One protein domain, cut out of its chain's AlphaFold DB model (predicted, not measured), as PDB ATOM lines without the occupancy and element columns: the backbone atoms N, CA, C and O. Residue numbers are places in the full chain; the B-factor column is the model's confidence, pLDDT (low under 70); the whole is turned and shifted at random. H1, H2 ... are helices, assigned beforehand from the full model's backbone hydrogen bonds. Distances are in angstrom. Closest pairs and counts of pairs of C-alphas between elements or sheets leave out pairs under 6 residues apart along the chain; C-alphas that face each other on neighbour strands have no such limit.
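Overview. This is residues 11 to 160 of the 299 residues of the protein "Pre-mRNA-splicing factor 38" of Bathycoccus prasinos (UniProt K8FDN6). Two helices side by side, H3 and H6, make the core; H1 and H2 pack on H3 on the side away from H6, H4 packs on H3, and H5 and H7 pack on H6. After H7 a long stretch without a named element leads out to the short H8, which is apart from the other helices. The printed part has 150 residues with eight named helices, H1 to H8 in order, and no named strand; it is all helix, though just 70 residues are in named elements. It is compact, with a radius of gyration of the C-alphas of 15.3 A and spans of 42 by 39 by 32 A.

Along the chain. H1, residues 11 to 19, begins at C-alpha 11 (-29.049, 7.477, -26.826). H2 is residues 26 to 33, H3 residues 39 to 52 (20.1 A), H4 residues 57 to 63 and H5 residues 66 to 69. H6 is residues 89 to 98 (14.4 A) and H7 residues 112 to 125 (20.1 A). H8, residues 157 to 160, ends at C-alpha 160 (-46.562, 18.155, -19.174).

Arrangement. H3 is the hub. H1 touches it at a steep tilt of 44 degrees, C-alphas 15 and 44 closest at 6.4 A. H2 and H3 form a hairpin, closest at C-alphas 33 and 42, 4.1 A. H4 touches residues 46 to 50 of H3 alone, C-alphas 49 and 60 closest at 6.7 A. H3 and H6 touch at a shallow tilt of 17 degrees, the same way, C-alphas 50 and 96 closest at 7.1 A. H6 touches H5, C-alphas 69 and 90 closest at 4.6 A, and forms a hairpin with H7, C-alphas 97 and 115 closest at 7.1 A. Every O i to N i+4 pair is within hydrogen-bond range in H1, H2, H3, H4, H6 and H7; H5 and H8 are too short for one.

Size, cuts and confidence. The C-alphas of Asp 127 and Lys 158, the two farthest apart, are 43.6 A apart. The printed part has no cut. The links H5 to H6, H6 to H7 and H7 to H8 are long. Mean pLDDT of the printed part is 78.7; residues 72 to 75, 81 to 85, 127 to 131 and 134 to 160 are under 70.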
ATOM      1  N   ALA A  11     -30.220   7.014 -27.565       86.62
ATOM      2  CA  ALA A  11     -29.049   7.477 -26.826       86.62
ATOM      3  C   ALA A  11     -29.233   7.371 -25.302       86.62
ATOM      4  O   ALA A  11     -28.316   6.944 -24.603       86.62
ATOM      5  N   PHE A  12     -30.419   7.707 -24.784       86.94
ATOM      6  CA  PHE A  12     -30.721   7.584 -23.358       86.94
ATOM      7  C   PHE A  12     -30.806   6.118 -22.908       86.94
ATOM      8  O   PHE A  12     -30.294   5.779 -21.845       86.94
ATOM      9  N   CYS A  13     -31.362   5.224 -23.732       89.50
ATOM     10  CA  CYS A  13     -31.356   3.783 -23.455       89.50
ATOM     11  C   CYS A  13     -29.928   3.216 -23.382       89.50
ATOM     12  O   CYS A  13     -29.616   2.435 -22.481       89.50
ATOM     13  N   ILE A  14     -29.045   3.634 -24.297       90.88
ATOM     14  CA  ILE A  14     -27.626   3.246 -24.282       90.88
ATOM     15  C   ILE A  14     -26.944   3.777 -23.019       90.88
ATOM     16  O   ILE A  14     -26.271   3.020 -22.324       90.88
ATOM     17  N   LEU A  15     -27.154   5.053 -22.682       90.38
ATOM     18  CA  LEU A  15     -26.623   5.650 -21.457       90.38
ATOM     19  C   LEU A  15     -27.067   4.872 -20.214       90.38
ATOM     20  O   LEU A  15     -26.226   4.523 -19.389       90.38
ATOM     21  N   TYR A  16     -28.364   4.581 -20.090       90.81
ATOM     22  CA  TYR A  16     -28.913   3.822 -18.966       90.81
ATOM     23  C   TYR A  16     -28.251   2.447 -18.848       90.81
ATOM     24  O   TYR A  16     -27.834   2.046 -17.762       90.81
ATOM     25  N   ARG A  17     -28.066   1.753 -19.977       91.94
ATOM     26  CA  ARG A  17     -27.367   0.466 -20.009       91.94
ATOM     27  C   ARG A  17     -25.915   0.585 -19.545       91.94
ATOM     28  O   ARG A  17     -25.452  -0.303 -18.839       91.94
ATOM     29  N   ILE A  18     -25.210   1.652 -19.923       91.25
ATOM     30  CA  ILE A  18     -23.819   1.885 -19.507       91.25
ATOM     31  C   ILE A  18     -23.734   2.247 -18.023       91.25
ATOM     32  O   ILE A  18     -22.858   1.741 -17.335       91.25
ATOM     33  N   LEU A  19     -24.658   3.063 -17.512       89.81
ATOM     34  CA  LEU A  19     -24.733   3.412 -16.091       89.81
ATOM     35  C   LEU A  19     -25.055   2.204 -15.202       89.81
ATOM     36  O   LEU A  19     -24.572   2.140 -14.076       89.81
ATOM     37  N   ALA A  20     -25.836   1.249 -15.712       90.19
ATOM     38  CA  ALA A  20     -26.129  -0.006 -15.024       90.19
ATOM     39  C   ALA A  20     -24.927  -0.969 -14.973       90.19
ATOM     40  O   ALA A  20     -24.950  -1.929 -14.208       90.19
ATOM     41  N   MET A  21     -23.876  -0.741 -15.770       89.31
ATOM     42  CA  MET A  21     -22.619  -1.473 -15.617       89.31
ATOM     43  C   MET A  21     -21.834  -0.861 -14.451       89.31
ATOM     44  O   MET A  21     -21.422   0.293 -14.517       89.31
ATOM     45  N   GLU A  22     -21.606  -1.634 -13.388       70.31
ATOM     46  CA  GLU A  22     -21.033  -1.122 -12.133       70.31
ATOM     47  C   GLU A  22     -19.645  -0.486 -12.307       70.31
ATOM     48  O   GLU A  22     -19.367   0.552 -11.706       70.31
ATOM     49  N   ASN A  23     -18.805  -1.060 -13.177       79.12
ATOM     50  CA  ASN A  23     -17.389  -0.707 -13.293       79.12
ATOM     51  C   ASN A  23     -16.942  -0.535 -14.751       79.12
ATOM     52  O   ASN A  23     -16.220  -1.368 -15.302       79.12
ATOM     53  N   VAL A  24     -17.346   0.563 -15.394       86.81
ATOM     54  CA  VAL A  24     -16.780   0.945 -16.697       86.81
ATOM     55  C   VAL A  24     -15.381   1.544 -16.485       86.81
ATOM     56  O   VAL A  24     -15.265   2.599 -15.858       86.81
ATOM     57  N   PRO A  25     -14.307   0.935 -17.023       90.06
ATOM     58  CA  PRO A  25     -12.957   1.463 -16.868       90.06
ATOM     59  C   PRO A  25     -12.792   2.842 -17.518       90.06
ATOM     60  O   PRO A  25     -13.294   3.077 -18.621       90.06
ATOM     61  N   HIS A  26     -11.992   3.718 -16.902       90.81
ATOM     62  CA  HIS A  26     -11.757   5.087 -17.392       90.81
ATOM     63  C   HIS A  26     -11.233   5.131 -18.835       90.81
ATOM     64  O   HIS A  26     -11.615   6.009 -19.606       90.81
ATOM     65  N   PHE A  27     -10.415   4.155 -19.245       91.25
ATOM     66  CA  PHE A  27      -9.908   4.088 -20.618       91.25
ATOM     67  C   PHE A  27     -11.024   3.855 -21.650       91.25
ATOM     68  O   PHE A  27     -10.931   4.360 -22.766       91.25
ATOM     69  N   LYS A  28     -12.093   3.125 -21.290       92.69
ATOM     70  CA  LYS A  28     -13.239   2.904 -22.186       92.69
ATOM     71  C   LYS A  28     -14.047   4.187 -22.349       92.69
ATOM     72  O   LYS A  28     -14.423   4.512 -23.469       92.69
ATOM     73  N   VAL A  29     -14.241   4.935 -21.261       92.12
ATOM     74  CA  VAL A  29     -14.906   6.248 -21.293       92.12
ATOM     75  C   VAL A  29     -14.109   7.226 -22.158       92.12
ATOM     76  O   VAL A  29     -14.673   7.839 -23.059       92.12
ATOM     77  N   ASN A  30     -12.785   7.287 -21.982       92.19
ATOM     78  CA  ASN A  30     -11.914   8.092 -22.843       92.19
ATOM     79  C   ASN A  30     -12.006   7.664 -24.312       92.19
ATOM     80  O   ASN A  30     -12.156   8.509 -25.190       92.19
ATOM     81  N   LYS A  31     -11.988   6.356 -24.595       92.88
ATOM     82  CA  LYS A  31     -12.139   5.847 -25.964       92.88
ATOM     83  C   LYS A  31     -13.476   6.260 -26.595       92.88
ATOM     84  O   LYS A  31     -13.517   6.502 -27.795       92.88
ATOM     85  N   MET A  32     -14.550   6.363 -25.808       92.31
ATOM     86  CA  MET A  32     -15.836   6.880 -26.286       92.31
ATOM     87  C   MET A  32     -15.780   8.384 -26.571       92.31
ATOM     88  O   MET A  32     -16.254   8.809 -27.620       92.31
ATOM     89  N   ILE A  33     -15.189   9.181 -25.673       92.00
ATOM     90  CA  ILE A  33     -15.089  10.646 -25.820       92.00
ATOM     91  C   ILE A  33     -14.258  11.025 -27.055       92.00
ATOM     92  O   ILE A  33     -14.653  11.917 -27.798       92.00
ATOM     93  N   TYR A  34     -13.163  10.311 -27.324       90.25
ATOM     94  CA  TYR A  34     -12.271  10.572 -28.463       90.25
ATOM     95  C   TYR A  34     -12.575   9.720 -29.706       90.25
ATOM     96  O   TYR A  34     -11.744   9.607 -30.609       90.25
ATOM     97  N   HIS A  35     -13.757   9.104 -29.768       90.88
ATOM     98  CA  HIS A  35     -14.143   8.261 -30.895       90.88
ATOM     99  C   HIS A  35     -14.244   9.077 -32.192       90.88
ATOM    100  O   HIS A  35     -14.911  10.109 -32.221       90.88
ATOM    101  N   GLN A  36     -13.613   8.619 -33.276       85.88
ATOM    102  CA  GLN A  36     -13.548   9.384 -34.531       85.88
ATOM    103  C   GLN A  36     -14.818   9.247 -35.381       85.88
ATOM    104  O   GLN A  36     -15.228  10.209 -36.020       85.88
ATOM    105  N   ASP A  37     -15.473   8.086 -35.336       84.69
ATOM    106  CA  ASP A  37     -16.526   7.762 -36.309       84.69
ATOM    107  C   ASP A  37     -17.857   8.495 -36.077       84.69
ATOM    108  O   ASP A  37     -18.624   8.693 -37.014       84.69
ATOM    109  N   SER A  38     -18.186   8.867 -34.833       87.69
ATOM    110  CA  SER A  38     -19.501   9.443 -34.526       87.69
ATOM    111  C   SER A  38     -19.484  10.379 -33.329       87.69
ATOM    112  O   SER A  38     -19.153   9.982 -32.209       87.69
ATOM    113  N   VAL A  39     -19.968  11.604 -33.549       88.94
ATOM    114  CA  VAL A  39     -20.138  12.622 -32.504       88.94
ATOM    115  C   VAL A  39     -21.116  12.160 -31.420       88.94
ATOM    116  O   VAL A  39     -20.905  12.456 -30.247       88.94
ATOM    117  N   TYR A  40     -22.138  11.371 -31.770       88.75
ATOM    118  CA  TYR A  40     -23.114  10.867 -30.799       88.75
ATOM    119  C   TYR A  40     -22.480   9.931 -29.763       88.75
ATOM    120  O   TYR A  40     -22.842   9.999 -28.589       88.75
ATOM    121  N   ILE A  41     -21.497   9.110 -30.157       91.06
ATOM    122  CA  ILE A  41     -20.749   8.247 -29.224       91.06
ATOM    123  C   ILE A  41     -19.964   9.109 -28.232       91.06
ATOM    124  O   ILE A  41     -20.015   8.866 -27.022       91.06
ATOM    125  N   ARG A  42     -19.311  10.165 -28.731       91.44
ATOM    126  CA  ARG A  42     -18.575  11.126 -27.900       91.44
ATOM    127  C   ARG A  42     -19.491  11.814 -26.893       91.44
ATOM    128  O   ARG A  42     -19.174  11.874 -25.707       91.44
ATOM    129  N   CYS A  43     -20.662  12.265 -27.348       90.88
ATOM    130  CA  CYS A  43     -21.671  12.895 -26.500       90.88
ATOM    131  C   CYS A  43     -22.175  11.948 -25.404       90.88
ATOM    132  O   CYS A  43     -22.301  12.375 -24.260       90.88
ATOM    133  N   ILE A  44     -22.421  10.670 -25.717       92.12
ATOM    134  CA  ILE A  44     -22.815   9.664 -24.716       92.12
ATOM    135  C   ILE A  44     -21.700   9.464 -23.678       92.12
ATOM    136  O   ILE A  44     -21.999   9.341 -22.492       92.12
ATOM    137  N   GLY A  45     -20.429   9.481 -24.093       92.94
ATOM    138  CA  GLY A  45     -19.281   9.411 -23.181       92.94
ATOM    139  C   GLY A  45     -19.236  10.571 -22.182       92.94
ATOM    140  O   GLY A  45     -19.116  10.342 -20.977       92.94
ATOM    141  N   LEU A  46     -19.413  11.807 -22.659       92.50
ATOM    142  CA  LEU A  46     -19.491  12.991 -21.791       92.50
ATOM    143  C   LEU A  46     -20.722  12.968 -20.883       92.50
ATOM    144  O   LEU A  46     -20.643  13.335 -19.711       92.50
ATOM    145  N   LEU A  47     -21.857  12.510 -21.408       91.94
ATOM    146  CA  LEU A  47     -23.093  12.384 -20.648       91.94
ATOM    147  C   LEU A  47     -22.919  11.372 -19.507       91.94
ATOM    148  O   LEU A  47     -23.257  11.674 -18.365       91.94
ATOM    149  N   TYR A  48     -22.307  10.217 -19.783       92.81
ATOM    150  CA  TYR A  48     -21.940   9.237 -18.761       92.81
ATOM    151  C   TYR A  48     -21.025   9.849 -17.693       92.81
ATOM    152  O   TYR A  48     -21.321   9.735 -16.503       92.81
ATOM    153  N   ALA A  49     -19.965  10.556 -18.103       92.56
ATOM    154  CA  ALA A  49     -19.051  11.206 -17.166       92.56
ATOM    155  C   ALA A  49     -19.780  12.223 -16.267       92.56
ATOM    156  O   ALA A  49     -19.575  12.245 -15.055       92.56
ATOM    157  N   ARG A  50     -20.704  13.002 -16.842       92.38
ATOM    158  CA  ARG A  50     -21.519  13.986 -16.121       92.38
ATOM    159  C   ARG A  50     -22.459  13.361 -15.086       92.38
ATOM    160  O   ARG A  50     -22.677  13.976 -14.038       92.38
ATOM    161  N   TYR A  51     -23.028  12.189 -15.376       91.69
ATOM    162  CA  TYR A  51     -23.897  11.460 -14.444       91.69
ATOM    163  C   TYR A  51     -23.107  10.749 -13.342       91.69
ATOM    164  O   TYR A  51     -23.540  10.763 -12.193       91.69
ATOM    165  N   LYS A  52     -21.962  10.137 -13.671       91.62
ATOM    166  CA  LYS A  52     -21.197   9.313 -12.726       91.62
ATOM    167  C   LYS A  52     -20.303  10.131 -11.790       91.62
ATOM    168  O   LYS A  52     -20.239   9.809 -10.611       91.62
ATOM    169  N   PHE A  53     -19.647  11.178 -12.292       90.94
ATOM    170  CA  PHE A  53     -18.593  11.913 -11.573       90.94
ATOM    171  C   PHE A  53     -19.031  13.313 -11.115       90.94
ATOM    172  O   PHE A  53     -18.219  14.222 -11.002       90.94
ATOM    173  N   TYR A  54     -20.323  13.530 -10.855       88.94
ATOM    174  CA  TYR A  54     -20.847  14.862 -10.505       88.94
ATOM    175  C   TYR A  54     -20.265  15.452  -9.204       88.94
ATOM    176  O   TYR A  54     -20.316  16.666  -9.003       88.94
ATOM    177  N   ASN A  55     -19.764  14.599  -8.310       88.94
ATOM    178  CA  ASN A  55     -19.179  14.936  -7.013       88.94
ATOM    179  C   ASN A  55     -17.656  14.726  -6.955       88.94
ATOM    180  O   ASN A  55     -17.064  14.980  -5.909       88.94
ATOM    181  N   ASP A  56     -17.033  14.282  -8.045       90.56
ATOM    182  CA  ASP A  56     -15.611  13.953  -8.105       90.56
ATOM    183  C   ASP A  56     -14.877  14.978  -8.976       90.56
ATOM    184  O   ASP A  56     -14.987  14.974 -10.204       90.56
ATOM    185  N   GLU A  57     -14.155  15.891  -8.323       89.62
ATOM    186  CA  GLU A  57     -13.455  16.991  -8.991       89.62
ATOM    187  C   GLU A  57     -12.396  16.487  -9.978       89.62
ATOM    188  O   GLU A  57     -12.307  17.003 -11.091       89.62
ATOM    189  N   GLU A  58     -11.616  15.474  -9.611       89.12
ATOM    190  CA  GLU A  58     -10.486  15.015 -10.421       89.12
ATOM    191  C   GLU A  58     -10.965  14.325 -11.693       89.12
ATOM    192  O   GLU A  58     -10.537  14.665 -12.801       89.12
ATOM    193  N   ASN A  59     -11.900  13.384 -11.548       90.31
ATOM    194  CA  ASN A  59     -12.406  12.632 -12.688       90.31
ATOM    195  C   ASN A  59     -13.247  13.515 -13.612       90.31
ATOM    196  O   ASN A  59     -13.101  13.431 -14.834       90.31
ATOM    197  N   LEU A  60     -14.068  14.416 -13.066       89.88
ATOM    198  CA  LEU A  60     -14.859  15.330 -13.886       89.88
ATOM    199  C   LEU A  60     -13.962  16.273 -14.703       89.88
ATOM    200  O   LEU A  60     -14.174  16.424 -15.903       89.88
ATOM    201  N   MET A  61     -12.912  16.836 -14.098       88.56
ATOM    202  CA  MET A  61     -11.938  17.686 -14.801       88.56
ATOM    203  C   MET A  61     -11.127  16.916 -15.847       88.56
ATOM    204  O   MET A  61     -10.767  17.471 -16.881       88.56
ATOM    205  N   LYS A  62     -10.841  15.636 -15.593       90.75
ATOM    206  CA  LYS A  62     -10.103  14.773 -16.519       90.75
ATOM    207  C   LYS A  62     -10.891  14.467 -17.792       90.75
ATOM    208  O   LYS A  62     -10.309  14.457 -18.871       90.75
ATOM    209  N   PHE A  63     -12.190  14.182 -17.669       90.62
ATOM    210  CA  PHE A  63     -13.043  13.866 -18.821       90.62
ATOM    211  C   PHE A  63     -13.512  15.118 -19.574       90.62
ATOM    212  O   PHE A  63     -13.690  15.057 -20.786       90.62
ATOM    213  N   PHE A  64     -13.681  16.249 -18.880       89.88
ATOM    214  CA  PHE A  64     -13.941  17.561 -19.480       89.88
ATOM    215  C   PHE A  64     -12.624  18.332 -19.665       89.88
ATOM    216  O   PHE A  64     -12.424  19.394 -19.076       89.88
ATOM    217  N   SER A  65     -11.712  17.760 -20.451       87.75
ATOM    218  CA  SER A  65     -10.404  18.342 -20.765       87.75
ATOM    219  C   SER A  65     -10.490  19.437 -21.834       87.75
ATOM    220  O   SER A  65     -11.489  19.579 -22.538       87.75
ATOM    221  N   GLU A  66      -9.400  20.188 -21.996       86.31
ATOM    222  CA  GLU A  66      -9.243  21.224 -23.024       86.31
ATOM    223  C   GLU A  66      -9.555  20.715 -24.443       86.31
ATOM    224  O   GLU A  66     -10.245  21.396 -25.204       86.31
ATOM    225  N   ASP A  67      -9.139  19.487 -24.770       85.50
ATOM    226  CA  ASP A  67      -9.368  18.857 -26.076       85.50
ATOM    227  C   ASP A  67     -10.856  18.735 -26.432       85.50
ATOM    228  O   ASP A  67     -11.220  18.794 -27.604       85.50
ATOM    229  N   VAL A  68     -11.729  18.588 -25.428       86.00
ATOM    230  CA  VAL A  68     -13.185  18.506 -25.621       86.00
ATOM    231  C   VAL A  68     -13.768  19.864 -26.016       86.00
ATOM    232  O   VAL A  68     -14.718  19.916 -26.795       86.00
ATOM    233  N   PHE A  69     -13.208  20.958 -25.494       84.31
ATOM    234  CA  PHE A  69     -13.698  22.321 -25.731       84.31
ATOM    235  C   PHE A  69     -13.050  23.001 -26.940       84.31
ATOM    236  O   PHE A  69     -13.637  23.925 -27.501       84.31
ATOM    237  N   LYS A  70     -11.850  22.560 -27.336       82.50
ATOM    238  CA  LYS A  70     -11.117  23.049 -28.515       82.50
ATOM    239  C   LYS A  70     -11.249  22.134 -29.734       82.50
ATOM    240  O   LYS A  70     -10.558  22.366 -30.729       82.50
ATOM    241  N   ASP A  71     -12.089  21.099 -29.679       77.75
ATOM    242  CA  ASP A  71     -12.240  20.155 -30.786       77.75
ATOM    243  C   ASP A  71     -12.700  20.889 -32.051       77.75
ATOM    244  O   ASP A  71     -13.833  21.341 -32.135       77.75
ATOM    245  N   LYS A  72     -11.814  20.998 -33.049       65.88
ATOM    246  CA  LYS A  72     -12.093  21.643 -34.344       65.88
ATOM    247  C   LYS A  72     -12.794  20.710 -35.330       65.88
ATOM    248  O   LYS A  72     -13.172  21.152 -36.412       65.88
ATOM    249  N   LYS A  73     -12.983  19.428 -34.992       66.38
ATOM    250  CA  LYS A  73     -13.671  18.439 -35.843       66.38
ATOM    251  C   LYS A  73     -15.200  18.614 -35.816       66.38
ATOM    252  O   LYS A  73     -15.939  17.644 -35.973       66.38
ATOM    253  N   GLU A  74     -15.685  19.830 -35.562       63.09
ATOM    254  CA  GLU A  74     -17.085  20.134 -35.268       63.09
ATOM    255  C   GLU A  74     -17.985  19.922 -36.490       63.09
ATOM    256  O   GLU A  74     -18.217  20.822 -37.292       63.09
ATOM    257  N   ILE A  75     -18.565  18.729 -36.596       66.88
ATOM    258  CA  ILE A  75     -19.780  18.533 -37.381       66.88
ATOM    259  C   ILE A  75     -20.941  18.990 -36.499       66.88
ATOM    260  O   ILE A  75     -21.163  18.446 -35.412       66.88
ATOM    261  N   SER A  76     -21.679  20.004 -36.948       75.12
ATOM    262  CA  SER A  76     -22.916  20.425 -36.299       75.12
ATOM    263  C   SER A  76     -23.902  19.253 -36.279       75.12
ATOM    264  O   SER A  76     -24.249  18.727 -37.337       75.12
ATOM    265  N   PHE A  77     -24.354  18.845 -35.097       80.44
ATOM    266  CA  PHE A  77     -25.281  17.724 -34.934       80.44
ATOM    267  C   PHE A  77     -26.553  18.174 -34.221       80.44
ATOM    268  O   PHE A  77     -26.548  19.155 -33.478       80.44
ATOM    269  N   ALA A  78     -27.652  17.460 -34.452       78.69
ATOM    270  CA  ALA A  78     -28.922  17.721 -33.792       78.69
ATOM    271  C   ALA A  78     -29.103  16.726 -32.630       78.69
ATOM    272  O   ALA A  78     -29.282  15.532 -32.871       78.69
ATOM    273  N   PRO A  79     -29.062  17.176 -31.363       72.25
ATOM    274  CA  PRO A  79     -29.280  16.302 -30.212       72.25
ATOM    275  C   PRO A  79     -30.761  15.924 -30.044       72.25
ATOM    276  O   PRO A  79     -31.064  14.942 -29.370       72.25
ATOM    277  N   SER A  80     -31.675  16.688 -30.658       70.38
ATOM    278  CA  SER A  80     -33.106  16.381 -30.740       70.38
ATOM    279  C   SER A  80     -33.507  16.017 -32.159       70.38
ATOM    280  O   SER A  80     -32.879  16.395 -33.145       70.38
ATOM    281  N   VAL A  81     -34.638  15.344 -32.253       59.88
ATOM    282  CA  VAL A  81     -35.178  14.808 -33.502       59.88
ATOM    283  C   VAL A  81     -35.798  15.859 -34.385       59.88
ATOM    284  O   VAL A  81     -35.882  15.669 -35.592       59.88
ATOM    285  N   ASP A  82     -36.190  16.977 -33.796       61.19
ATOM    286  CA  ASP A  82     -36.781  18.076 -34.535       61.19
ATOM    287  C   ASP A  82     -35.803  18.697 -35.529       61.19
ATOM    288  O   ASP A  82     -36.239  19.488 -36.356       61.19
ATOM    289  N   GLY A  83     -34.497  18.389 -35.452       61.53
ATOM    290  CA  GLY A  83     -33.468  18.843 -36.399       61.53
ATOM    291  C   GLY A  83     -33.228  20.359 -36.405       61.53
ATOM    292  O   GLY A  83     -32.257  20.830 -36.980       61.53
ATOM    293  N   LYS A  84     -34.089  21.128 -35.731       61.47
ATOM    294  CA  LYS A  84     -34.124  22.597 -35.717       61.47
ATOM    295  C   LYS A  84     -32.972  23.230 -34.944       61.47
ATOM    296  O   LYS A  84     -32.642  24.382 -35.193       61.47
ATOM    297  N   LYS A  85     -32.380  22.505 -33.991       69.75
ATOM    298  CA  LYS A  85     -31.270  22.988 -33.165       69.75
ATOM    299  C   LYS A  85     -30.019  22.196 -33.483       69.75
ATOM    300  O   LYS A  85     -29.832  21.096 -32.971       69.75
ATOM    301  N   LEU A  86     -29.187  22.773 -34.333       74.06
ATOM    302  CA  LEU A  86     -27.838  22.290 -34.560       74.06
ATOM    303  C   LEU A  86     -26.933  22.797 -33.436       74.06
ATOM    304  O   LEU A  86     -26.949  23.978 -33.094       74.06
ATOM    305  N   THR A  87     -26.139  21.898 -32.870       79.25
ATOM    306  CA  THR A  87     -25.126  22.211 -31.863       79.25
ATOM    307  C   THR A  87     -23.768  21.689 -32.259       79.25
ATOM    308  O   THR A  87     -23.663  20.617 -32.855       79.25
ATOM    309  N   SER A  88     -22.723  22.418 -31.872       86.62
ATOM    310  CA  SER A  88     -21.366  21.886 -31.881       86.62
ATOM    311  C   SER A  88     -21.110  21.025 -30.644       86.62
ATOM    312  O   SER A  88     -21.796  21.130 -29.621       86.62
ATOM    313  N   PHE A  89     -20.109  20.156 -30.740       86.81
ATOM    314  CA  PHE A  89     -19.700  19.280 -29.646       86.81
ATOM    315  C   PHE A  89     -19.202  20.068 -28.428       86.81
ATOM    316  O   PHE A  89     -19.627  19.797 -27.306       86.81
ATOM    317  N   SER A  90     -18.404  21.108 -28.658       86.88
ATOM    318  CA  SER A  90     -17.893  21.993 -27.611       86.88
ATOM    319  C   SER A  90     -19.030  22.720 -26.886       86.88
ATOM    320  O   SER A  90     -19.069  22.766 -25.656       86.88
ATOM    321  N   GLN A  91     -20.025  23.218 -27.631       84.69
ATOM    322  CA  GLN A  91     -21.201  23.857 -27.034       84.69
ATOM    323  C   GLN A  91     -22.050  22.858 -26.234       84.69
ATOM    324  O   GLN A  91     -22.562  23.207 -25.173       84.69
ATOM    325  N   PHE A  92     -22.170  21.613 -26.704       87.25
ATOM    326  CA  PHE A  92     -22.829  20.546 -25.955       87.25
ATOM    327  C   PHE A  92     -22.116  20.269 -24.622       87.25
ATOM    328  O   PHE A  92     -22.771  20.211 -23.584       87.25
ATOM    329  N   ALA A  93     -20.782  20.174 -24.618       89.31
ATOM    330  CA  ALA A  93     -19.995  19.980 -23.399       89.31
ATOM    331  C   ALA A  93     -20.164  21.139 -22.396       89.31
ATOM    332  O   ALA A  93     -20.323  20.901 -21.198       89.31
ATOM    333  N   ILE A  94     -20.204  22.385 -22.882       87.88
ATOM    334  CA  ILE A  94     -20.482  23.576 -22.061       87.88
ATOM    335  C   ILE A  94     -21.872  23.491 -21.422       87.88
ATOM    336  O   ILE A  94     -22.023  23.719 -20.216       87.88
ATOM    337  N   ASP A  95     -22.883  23.136 -22.219       86.94
ATOM    338  CA  ASP A  95     -24.265  23.018 -21.762       86.94
ATOM    339  C   ASP A  95     -24.395  21.958 -20.646       86.94
ATOM    340  O   ASP A  95     -25.127  22.192 -19.683       86.94
ATOM    341  N   LEU A  96     -23.637  20.849 -20.698       89.31
ATOM    342  CA  LEU A  96     -23.637  19.800 -19.661       89.31
ATOM    343  C   LEU A  96     -23.120  20.268 -18.290       89.31
ATOM    344  O   LEU A  96     -23.575  19.772 -17.254       89.31
ATOM    345  N   ILE A  97     -22.149  21.183 -18.265       88.81
ATOM    346  CA  ILE A  97     -21.560  21.700 -17.018       88.81
ATOM    347  C   ILE A  97     -22.376  22.874 -16.472       88.81
ATOM    348  O   ILE A  97     -22.614  22.979 -15.265       88.81
ATOM    349  N   CYS A  98     -22.823  23.765 -17.353       86.06
ATOM    350  CA  CYS A  98     -23.483  25.001 -16.949       86.06
ATOM    351  C   CYS A  98     -24.969  24.806 -16.626       86.06
ATOM    352  O   CYS A  98     -25.474  25.453 -15.698       86.06
ATOM    353  N   SER A  99     -25.655  23.912 -17.347       83.81
ATOM    354  CA  SER A  99     -27.067  23.590 -17.132       83.81
ATOM    355  C   SER A  99     -27.243  22.411 -16.178       83.81
ATOM    356  O   SER A  99     -26.474  21.452 -16.172       83.81
ATOM    357  N   GLN A 100     -28.308  22.467 -15.381       84.94
ATOM    358  CA  GLN A 100     -28.806  21.307 -14.641       84.94
ATOM    359  C   GLN A 100     -29.905  20.563 -15.417       84.94
ATOM    360  O   GLN A 100     -30.139  19.380 -15.179       84.94
ATOM    361  N   GLU A 101     -30.573  21.246 -16.342       82.12
ATOM    362  CA  GLU A 101     -31.672  20.707 -17.138       82.12
ATOM    363  C   GLU A 101     -31.142  20.044 -18.410       82.12
ATOM    364  O   GLU A 101     -30.349  20.652 -19.139       82.12
ATOM    365  N   TYR A 102     -31.632  18.834 -18.691       82.88
ATOM    366  CA  TYR A 102     -31.333  18.071 -19.898       82.88
ATOM    367  C   TYR A 102     -32.584  17.363 -20.418       82.88
ATOM    368  O   TYR A 102     -33.024  16.352 -19.882       82.88
ATOM    369  N   PHE A 103     -33.166  17.896 -21.487       78.38
ATOM    370  CA  PHE A 103     -34.450  17.479 -22.046       78.38
ATOM    371  C   PHE A 103     -35.540  17.381 -20.969       78.38
ATOM    372  O   PHE A 103     -35.955  18.399 -20.417       78.38
ATOM    373  N   GLU A 104     -36.016  16.172 -20.680       72.19
ATOM    374  CA  GLU A 104     -37.037  15.899 -19.667       72.19
ATOM    375  C   GLU A 104     -36.446  15.467 -18.318       72.19
ATOM    376  O   GLU A 104     -37.201  15.230 -17.374       72.19
ATOM    377  N   THR A 105     -35.118  15.364 -18.209       77.06
ATOM    378  CA  THR A 105     -34.418  14.916 -17.003       77.06
ATOM    379  C   THR A 105     -33.596  16.037 -16.369       77.06
ATOM    380  O   THR A 105     -33.245  17.046 -16.987       77.06
ATOM    381  N   LEU A 106     -33.297  15.859 -15.084       84.94
ATOM    382  CA  LEU A 106     -32.404  16.730 -14.328       84.94
ATOM    383  C   LEU A 106     -31.103  15.986 -14.059       84.94
ATOM    384  O   LEU A 106     -31.119  14.833 -13.621       84.94
ATOM    385  N   PHE A 107     -29.977  16.652 -14.288       88.88
ATOM    386  CA  PHE A 107     -28.686  16.112 -13.897       88.88
ATOM    387  C   PHE A 107     -28.517  16.106 -12.373       88.88
ATOM    388  O   PHE A 107     -29.024  17.010 -11.690       88.88
ATOM    389  N   PRO A 108     -27.719  15.162 -11.835       90.19
ATOM    390  CA  PRO A 108     -27.211  15.253 -10.476       90.19
ATOM    391  C   PRO A 108     -26.547  16.612 -10.241       90.19
ATOM    392  O   PRO A 108     -25.796  17.126 -11.089       90.19
ATOM    393  N   ARG A 109     -26.857  17.215  -9.093       90.19
ATOM    394  CA  ARG A 109     -26.407  18.565  -8.759       90.19
ATOM    395  C   ARG A 109     -24.908  18.549  -8.467       90.19
ATOM    396  O   ARG A 109     -24.475  17.925  -7.505       90.19
ATOM    397  N   ILE A 110     -24.133  19.256  -9.290       90.19
ATOM    398  CA  ILE A 110     -22.708  19.494  -9.032       90.19
ATOM    399  C   ILE A 110     -22.597  20.493  -7.868       90.19
ATOM    400  O   ILE A 110     -23.331  21.488  -7.870       90.19
ATOM    401  N   PRO A 111     -21.699  20.270  -6.889       92.44
ATOM    402  CA  PRO A 111     -21.386  21.260  -5.866       92.44
ATOM    403  C   PRO A 111     -20.997  22.608  -6.486       92.44
ATOM    404  O   PRO A 111     -20.166  22.677  -7.387       92.44
ATOM    405  N   GLU A 112     -21.566  23.700  -5.980       89.69
ATOM    406  CA  GLU A 112     -21.402  25.037  -6.571       89.69
ATOM    407  C   GLU A 112     -19.927  25.471  -6.677       89.69
ATOM    408  O   GLU A 112     -19.523  26.078  -7.667       89.69
ATOM    409  N   VAL A 113     -19.102  25.097  -5.694       91.06
ATOM    410  CA  VAL A 113     -17.654  25.361  -5.700       91.06
ATOM    411  C   VAL A 113     -16.975  24.680  -6.891       91.06
ATOM    412  O   VAL A 113     -16.197  25.311  -7.603       91.06
ATOM    413  N   LEU A 114     -17.307  23.411  -7.144       90.56
ATOM    414  CA  LEU A 114     -16.765  22.647  -8.264       90.56
ATOM    415  C   LEU A 114     -17.232  23.227  -9.603       90.56
ATOM    416  O   LEU A 114     -16.423  23.420 -10.510       90.56
ATOM    417  N   LYS A 115     -18.516  23.584  -9.705       89.69
ATOM    418  CA  LYS A 115     -19.081  24.205 -10.908       89.69
ATOM    419  C   LYS A 115     -18.334  25.488 -11.290       89.69
ATOM    420  O   LYS A 115     -17.928  25.626 -12.440       89.69
ATOM    421  N   ARG A 116     -18.094  26.390 -10.331       90.00
ATOM    422  CA  ARG A 116     -17.360  27.647 -10.571       90.00
ATOM    423  C   ARG A 116     -15.914  27.405 -10.990       90.00
ATOM    424  O   ARG A 116     -15.442  28.047 -11.924       90.00
ATOM    425  N   LYS A 117     -15.225  26.453 -10.350       90.62
ATOM    426  CA  LYS A 117     -13.863  26.057 -10.743       90.62
ATOM    427  C   LYS A 117     -13.815  25.544 -12.183       90.62
ATOM    428  O   LYS A 117     -12.908  25.906 -12.926       90.62
ATOM    429  N   MET A 118     -14.779  24.710 -12.579       87.81
ATOM    430  CA  MET A 118     -14.868  24.217 -13.955       87.81
ATOM    431  C   MET A 118     -15.126  25.351 -14.936       87.81
ATOM    432  O   MET A 118     -14.425  25.448 -15.933       87.81
ATOM    433  N   GLN A 119     -16.088  26.228 -14.643       88.81
ATOM    434  CA  GLN A 119     -16.401  27.373 -15.499       88.81
ATOM    435  C   GLN A 119     -15.181  28.276 -15.705       88.81
ATOM    436  O   GLN A 119     -14.865  28.586 -16.845       88.81
ATOM    437  N   ALA A 120     -14.433  28.588 -14.642       87.56
ATOM    438  CA  ALA A 120     -13.207  29.377 -14.740       87.56
ATOM    439  C   ALA A 120     -12.131  28.706 -15.618       87.56
ATOM    440  O   ALA A 120     -11.467  29.373 -16.408       87.56
ATOM    441  N   LYS A 121     -11.968  27.376 -15.525       86.56
ATOM    442  CA  LYS A 121     -11.041  26.640 -16.404       86.56
ATOM    443  C   LYS A 121     -11.507  26.636 -17.857       86.56
ATOM    444  O   LYS A 121     -10.701  26.884 -18.748       86.56
ATOM    445  N   ILE A 122     -12.796  26.411 -18.099       86.06
ATOM    446  CA  ILE A 122     -13.369  26.450 -19.449       86.06
ATOM    447  C   ILE A 122     -13.182  27.845 -20.059       86.06
ATOM    448  O   ILE A 122     -12.776  27.951 -21.210       86.06
ATOM    449  N   GLU A 123     -13.403  28.907 -19.282       85.88
ATOM    450  CA  GLU A 123     -13.140  30.293 -19.690       85.88
ATOM    451  C   GLU A 123     -11.663  30.535 -20.012       85.88
ATOM    452  O   GLU A 123     -11.365  31.233 -20.975       85.88
ATOM    453  N   SER A 124     -10.735  29.934 -19.257       85.81
ATOM    454  CA  SER A 124      -9.300  30.034 -19.552       85.81
ATOM    455  C   SER A 124      -8.893  29.308 -20.836       85.81
ATOM    456  O   SER A 124      -7.954  29.726 -21.505       85.81
ATOM    457  N   TRP A 125      -9.598  28.232 -21.196       83.38
ATOM    458  CA  TRP A 125      -9.338  27.473 -22.418       83.38
ATOM    459  C   TRP A 125     -10.006  28.087 -23.647       83.38
ATOM    460  O   TRP A 125      -9.467  27.984 -24.747       83.38
ATOM    461  N   LEU A 126     -11.170  28.722 -23.492       78.75
ATOM    462  CA  LEU A 126     -11.784  29.502 -24.560       78.75
ATOM    463  C   LEU A 126     -11.071  30.853 -24.684       78.75
ATOM    464  O   LEU A 126     -11.427  31.822 -24.017       78.75
ATOM    465  N   ASP A 127     -10.093  30.923 -25.588       67.25
ATOM    466  CA  ASP A 127      -9.394  32.159 -25.946       67.25
ATOM    467  C   ASP A 127     -10.403  33.287 -26.254       67.25
ATOM    468  O   ASP A 127     -11.083  33.283 -27.286       67.25
ATOM    469  N   GLY A 128     -10.521  34.262 -25.343       57.16
ATOM    470  CA  GLY A 128     -11.240  35.513 -25.600       57.16
ATOM    471  C   GLY A 128     -12.340  35.921 -24.622       57.16
ATOM    472  O   GLY A 128     -13.305  36.537 -25.070       57.16
ATOM    473  N   GLY A 129     -12.233  35.623 -23.321       53.66
ATOM    474  CA  GLY A 129     -13.013  36.315 -22.274       53.66
ATOM    475  C   GLY A 129     -14.539  36.226 -22.421       53.66
ATOM    476  O   GLY A 129     -15.277  37.025 -21.843       53.66
ATOM    477  N   LYS A 130     -15.030  35.276 -23.223       61.78
ATOM    478  CA  LYS A 130     -16.457  35.041 -23.408       61.78
ATOM    479  C   LYS A 130     -16.942  34.254 -22.208       61.78
ATOM    480  O   LYS A 130     -16.550  33.106 -22.019       61.78
ATOM    481  N   LYS A 131     -17.816  34.883 -21.426       64.69
ATOM    482  CA  LYS A 131     -18.496  34.243 -20.305       64.69
ATOM    483  C   LYS A 131     -19.130  32.932 -20.769       64.69
ATOM    484  O   LYS A 131     -19.869  32.907 -21.760       64.69
ATOM    485  N   VAL A 132     -18.817  31.845 -20.071       71.25
ATOM    486  CA  VAL A 132     -19.303  30.513 -20.437       71.25
ATOM    487  C   VAL A 132     -20.759  30.397 -19.993       71.25
ATOM    488  O   VAL A 132     -21.068  30.188 -18.820       71.25
ATOM    489  N   GLU A 133     -21.671  30.558 -20.950       70.44
ATOM    490  CA  GLU A 133     -23.111  30.440 -20.729       70.44
ATOM    491  C   GLU A 133     -23.700  29.282 -21.541       70.44
ATOM    492  O   GLU A 133     -23.321  29.026 -22.689       70.44
ATOM    493  N   ALA A 134     -24.647  28.571 -20.924       68.00
ATOM    494  CA  ALA A 134     -25.369  27.484 -21.570       68.00
ATOM    495  C   ALA A 134     -26.317  28.062 -22.633       68.00
ATOM    496  O   ALA A 134     -27.268  28.769 -22.294       68.00
ATOM    497  N   LYS A 135     -26.089  27.763 -23.918       68.38
ATOM    498  CA  LYS A 135     -26.831  28.383 -25.038       68.38
ATOM    499  C   LYS A 135     -28.132  27.686 -25.395       68.38
ATOM    500  O   LYS A 135     -28.810  28.075 -26.340       68.38
ATOM    501  N   GLY A 136     -28.509  26.654 -24.661       64.00
ATOM    502  CA  GLY A 136     -29.801  26.027 -24.889       64.00
ATOM    503  C   GLY A 136     -29.784  24.899 -25.929       64.00
ATOM    504  O   GLY A 136     -30.838  24.365 -26.285       64.00
ATOM    505  N   GLY A 137     -28.611  24.587 -26.479       57.06
ATOM    506  CA  GLY A 137     -28.477  23.773 -27.676       57.06
ATOM    507  C   GLY A 137     -28.529  22.276 -27.378       57.06
ATOM    508  O   GLY A 137     -29.154  21.520 -28.118       57.06
ATOM    509  N   GLY A 138     -27.915  21.845 -26.278       56.53
ATOM    510  CA  GLY A 138     -27.736  20.435 -25.924       56.53
ATOM    511  C   GLY A 138     -28.959  19.733 -25.333       56.53
ATOM    512  O   GLY A 138     -28.798  18.799 -24.557       56.53
ATOM    513  N   GLY A 139     -30.175  20.183 -25.649       56.12
ATOM    514  CA  GLY A 139     -31.405  19.650 -25.050       56.12
ATOM    515  C   GLY A 139     -31.923  20.441 -23.859       56.12
ATOM    516  O   GLY A 139     -32.838  20.003 -23.173       56.12
ATOM    517  N   ILE A 140     -31.385  21.626 -23.604       54.50
ATOM    518  CA  ILE A 140     -31.931  22.545 -22.607       54.50
ATOM    519  C   ILE A 140     -33.355  22.918 -23.025       54.50
ATOM    520  O   ILE A 140     -33.552  23.683 -23.968       54.50
ATOM    521  N   GLY A 141     -34.327  22.307 -22.348       48.19
ATOM    522  CA  GLY A 141     -35.518  22.904 -21.742       48.19
ATOM    523  C   GLY A 141     -36.419  23.867 -22.520       48.19
ATOM    524  O   GLY A 141     -37.445  24.241 -21.968       48.19
ATOM    525  N   GLU A 142     -36.140  24.275 -23.758       48.44
ATOM    526  CA  GLU A 142     -37.031  25.172 -24.513       48.44
ATOM    527  C   GLU A 142     -38.398  24.517 -24.766       48.44
ATOM    528  O   GLU A 142     -39.395  25.205 -24.920       48.44
ATOM    529  N   TRP A 143     -38.477  23.186 -24.691       46.22
ATOM    530  CA  TRP A 143     -39.734  22.433 -24.691       46.22
ATOM    531  C   TRP A 143     -40.616  22.690 -23.461       46.22
ATOM    532  O   TRP A 143     -41.831  22.542 -23.542       46.22
ATOM    533  N   ARG A 144     -40.018  23.045 -22.314       44.78
ATOM    534  CA  ARG A 144     -40.720  23.291 -21.042       44.78
ATOM    535  C   ARG A 144     -40.723  24.743 -20.598       44.78
ATOM    536  O   ARG A 144     -41.491  25.079 -19.701       44.78
ATOM    537  N   ARG A 145     -39.879  25.595 -21.173       50.12
ATOM    538  CA  ARG A 145     -39.975  27.037 -20.971       50.12
ATOM    539  C   ARG A 145     -41.061  27.520 -21.913       50.12
ATOM    540  O   ARG A 145     -40.894  27.446 -23.125       50.12
ATOM    541  N   SER A 146     -42.188  27.949 -21.341       42.25
ATOM    542  CA  SER A 146     -43.253  28.641 -22.075       42.25
ATOM    543  C   SER A 146     -42.617  29.582 -23.097       42.25
ATOM    544  O   SER A 146     -41.732  30.345 -22.709       42.25
ATOM    545  N   LYS A 147     -43.012  29.500 -24.378       44.72
ATOM    546  CA  LYS A 147     -42.521  30.401 -25.434       44.72
ATOM    547  C   LYS A 147     -42.605  31.847 -24.924       44.72
ATOM    548  O   LYS A 147     -43.696  32.396 -24.833       44.72
ATOM    549  N   GLY A 148     -41.466  32.416 -24.534       45.00
ATOM    550  CA  GLY A 148     -41.379  33.720 -23.878       45.00
ATOM    551  C   GLY A 148     -40.086  33.885 -23.073       45.00
ATOM    552  O   GLY A 148     -39.823  33.119 -22.146       45.00
ATOM    553  N   ASP A 149     -39.275  34.871 -23.470       44.12
ATOM    554  CA  ASP A 149     -38.159  35.549 -22.778       44.12
ATOM    555  C   ASP A 149     -37.177  34.741 -21.906       44.12
ATOM    556  O   ASP A 149     -36.463  35.309 -21.080       44.12
ATOM    557  N   GLY A 150     -37.100  33.414 -22.043       49.97
ATOM    558  CA  GLY A 150     -36.122  32.569 -21.341       49.97
ATOM    559  C   GLY A 150     -36.262  32.526 -19.809       49.97
ATOM    560  O   GLY A 150     -35.544  31.766 -19.164       49.97
ATOM    561  N   LYS A 151     -37.199  33.291 -19.233       49.91
ATOM    562  CA  LYS A 151     -37.520  33.372 -17.795       49.91
ATOM    563  C   LYS A 151     -38.766  32.565 -17.404       49.91
ATOM    564  O   LYS A 151     -39.185  32.604 -16.248       49.91
ATOM    565  N   GLY A 152     -39.381  31.855 -18.351       51.47
ATOM    566  CA  GLY A 152     -40.540  31.004 -18.088       51.47
ATOM    567  C   GLY A 152     -40.208  29.869 -17.115       51.47
ATOM    568  O   GLY A 152     -39.163  29.227 -17.233       51.47
ATOM    569  N   ARG A 153     -41.108  29.606 -16.160       54.53
ATOM    570  CA  ARG A 153     -41.024  28.422 -15.291       54.53
ATOM    571  C   ARG A 153     -41.046  27.157 -16.149       54.53
ATOM    572  O   ARG A 153     -41.762  27.104 -17.148       54.53
ATOM    573  N   VAL A 154     -40.285  26.143 -15.744       55.53
ATOM    574  CA  VAL A 154     -40.388  24.808 -16.341       55.53
ATOM    575  C   VAL A 154     -41.798  24.263 -16.132       55.53
ATOM    576  O   VAL A 154     -42.305  24.295 -15.009       55.53
ATOM    577  N   MET A 155     -42.430  23.762 -17.197       55.81
ATOM    578  CA  MET A 155     -43.733  23.107 -17.075       55.81
ATOM    579  C   MET A 155     -43.665  21.990 -16.033       55.81
ATOM    580  O   MET A 155     -42.773  21.128 -16.069       55.81
ATOM    581  N   SER A 156     -44.630  22.003 -15.115       55.84
ATOM    582  CA  SER A 156     -44.779  20.974 -14.090       55.84
ATOM    583  C   SER A 156     -44.898  19.578 -14.718       55.84
ATOM    584  O   SER A 156     -45.340  19.412 -15.856       55.84
ATOM    585  N   VAL A 157     -44.542  18.529 -13.969       54.06
ATOM    586  CA  VAL A 157     -44.823  17.141 -14.378       54.06
ATOM    587  C   VAL A 157     -46.327  16.953 -14.613       54.06
ATOM    588  O   VAL A 157     -46.708  16.364 -15.617       54.06
ATOM    589  N   LYS A 158     -47.181  17.558 -13.773       57.34
ATOM    590  CA  LYS A 158     -48.642  17.552 -13.948       57.34
ATOM    591  C   LYS A 158     -49.074  18.268 -15.231       57.34
ATOM    592  O   LYS A 158     -49.986  17.808 -15.895       57.34
ATOM    593  N   GLU A 159     -48.395  19.351 -15.586       60.44
ATOM    594  CA  GLU A 159     -48.716  20.207 -16.737       60.44
ATOM    595  C   GLU A 159     -48.197  19.637 -18.066       60.44
ATOM    596  O   GLU A 159     -48.833  19.750 -19.104       60.44
ATOM    597  N   SER A 160     -47.073  18.923 -18.029       54.75
ATOM    598  CA  SER A 160     -46.562  18.155 -19.174       54.75
ATOM    599  C   SER A 160     -47.256  16.796 -19.353       54.75
ATOM    600  O   SER A 160     -47.042  16.126 -20.366       54.75
TER     601      SER A 160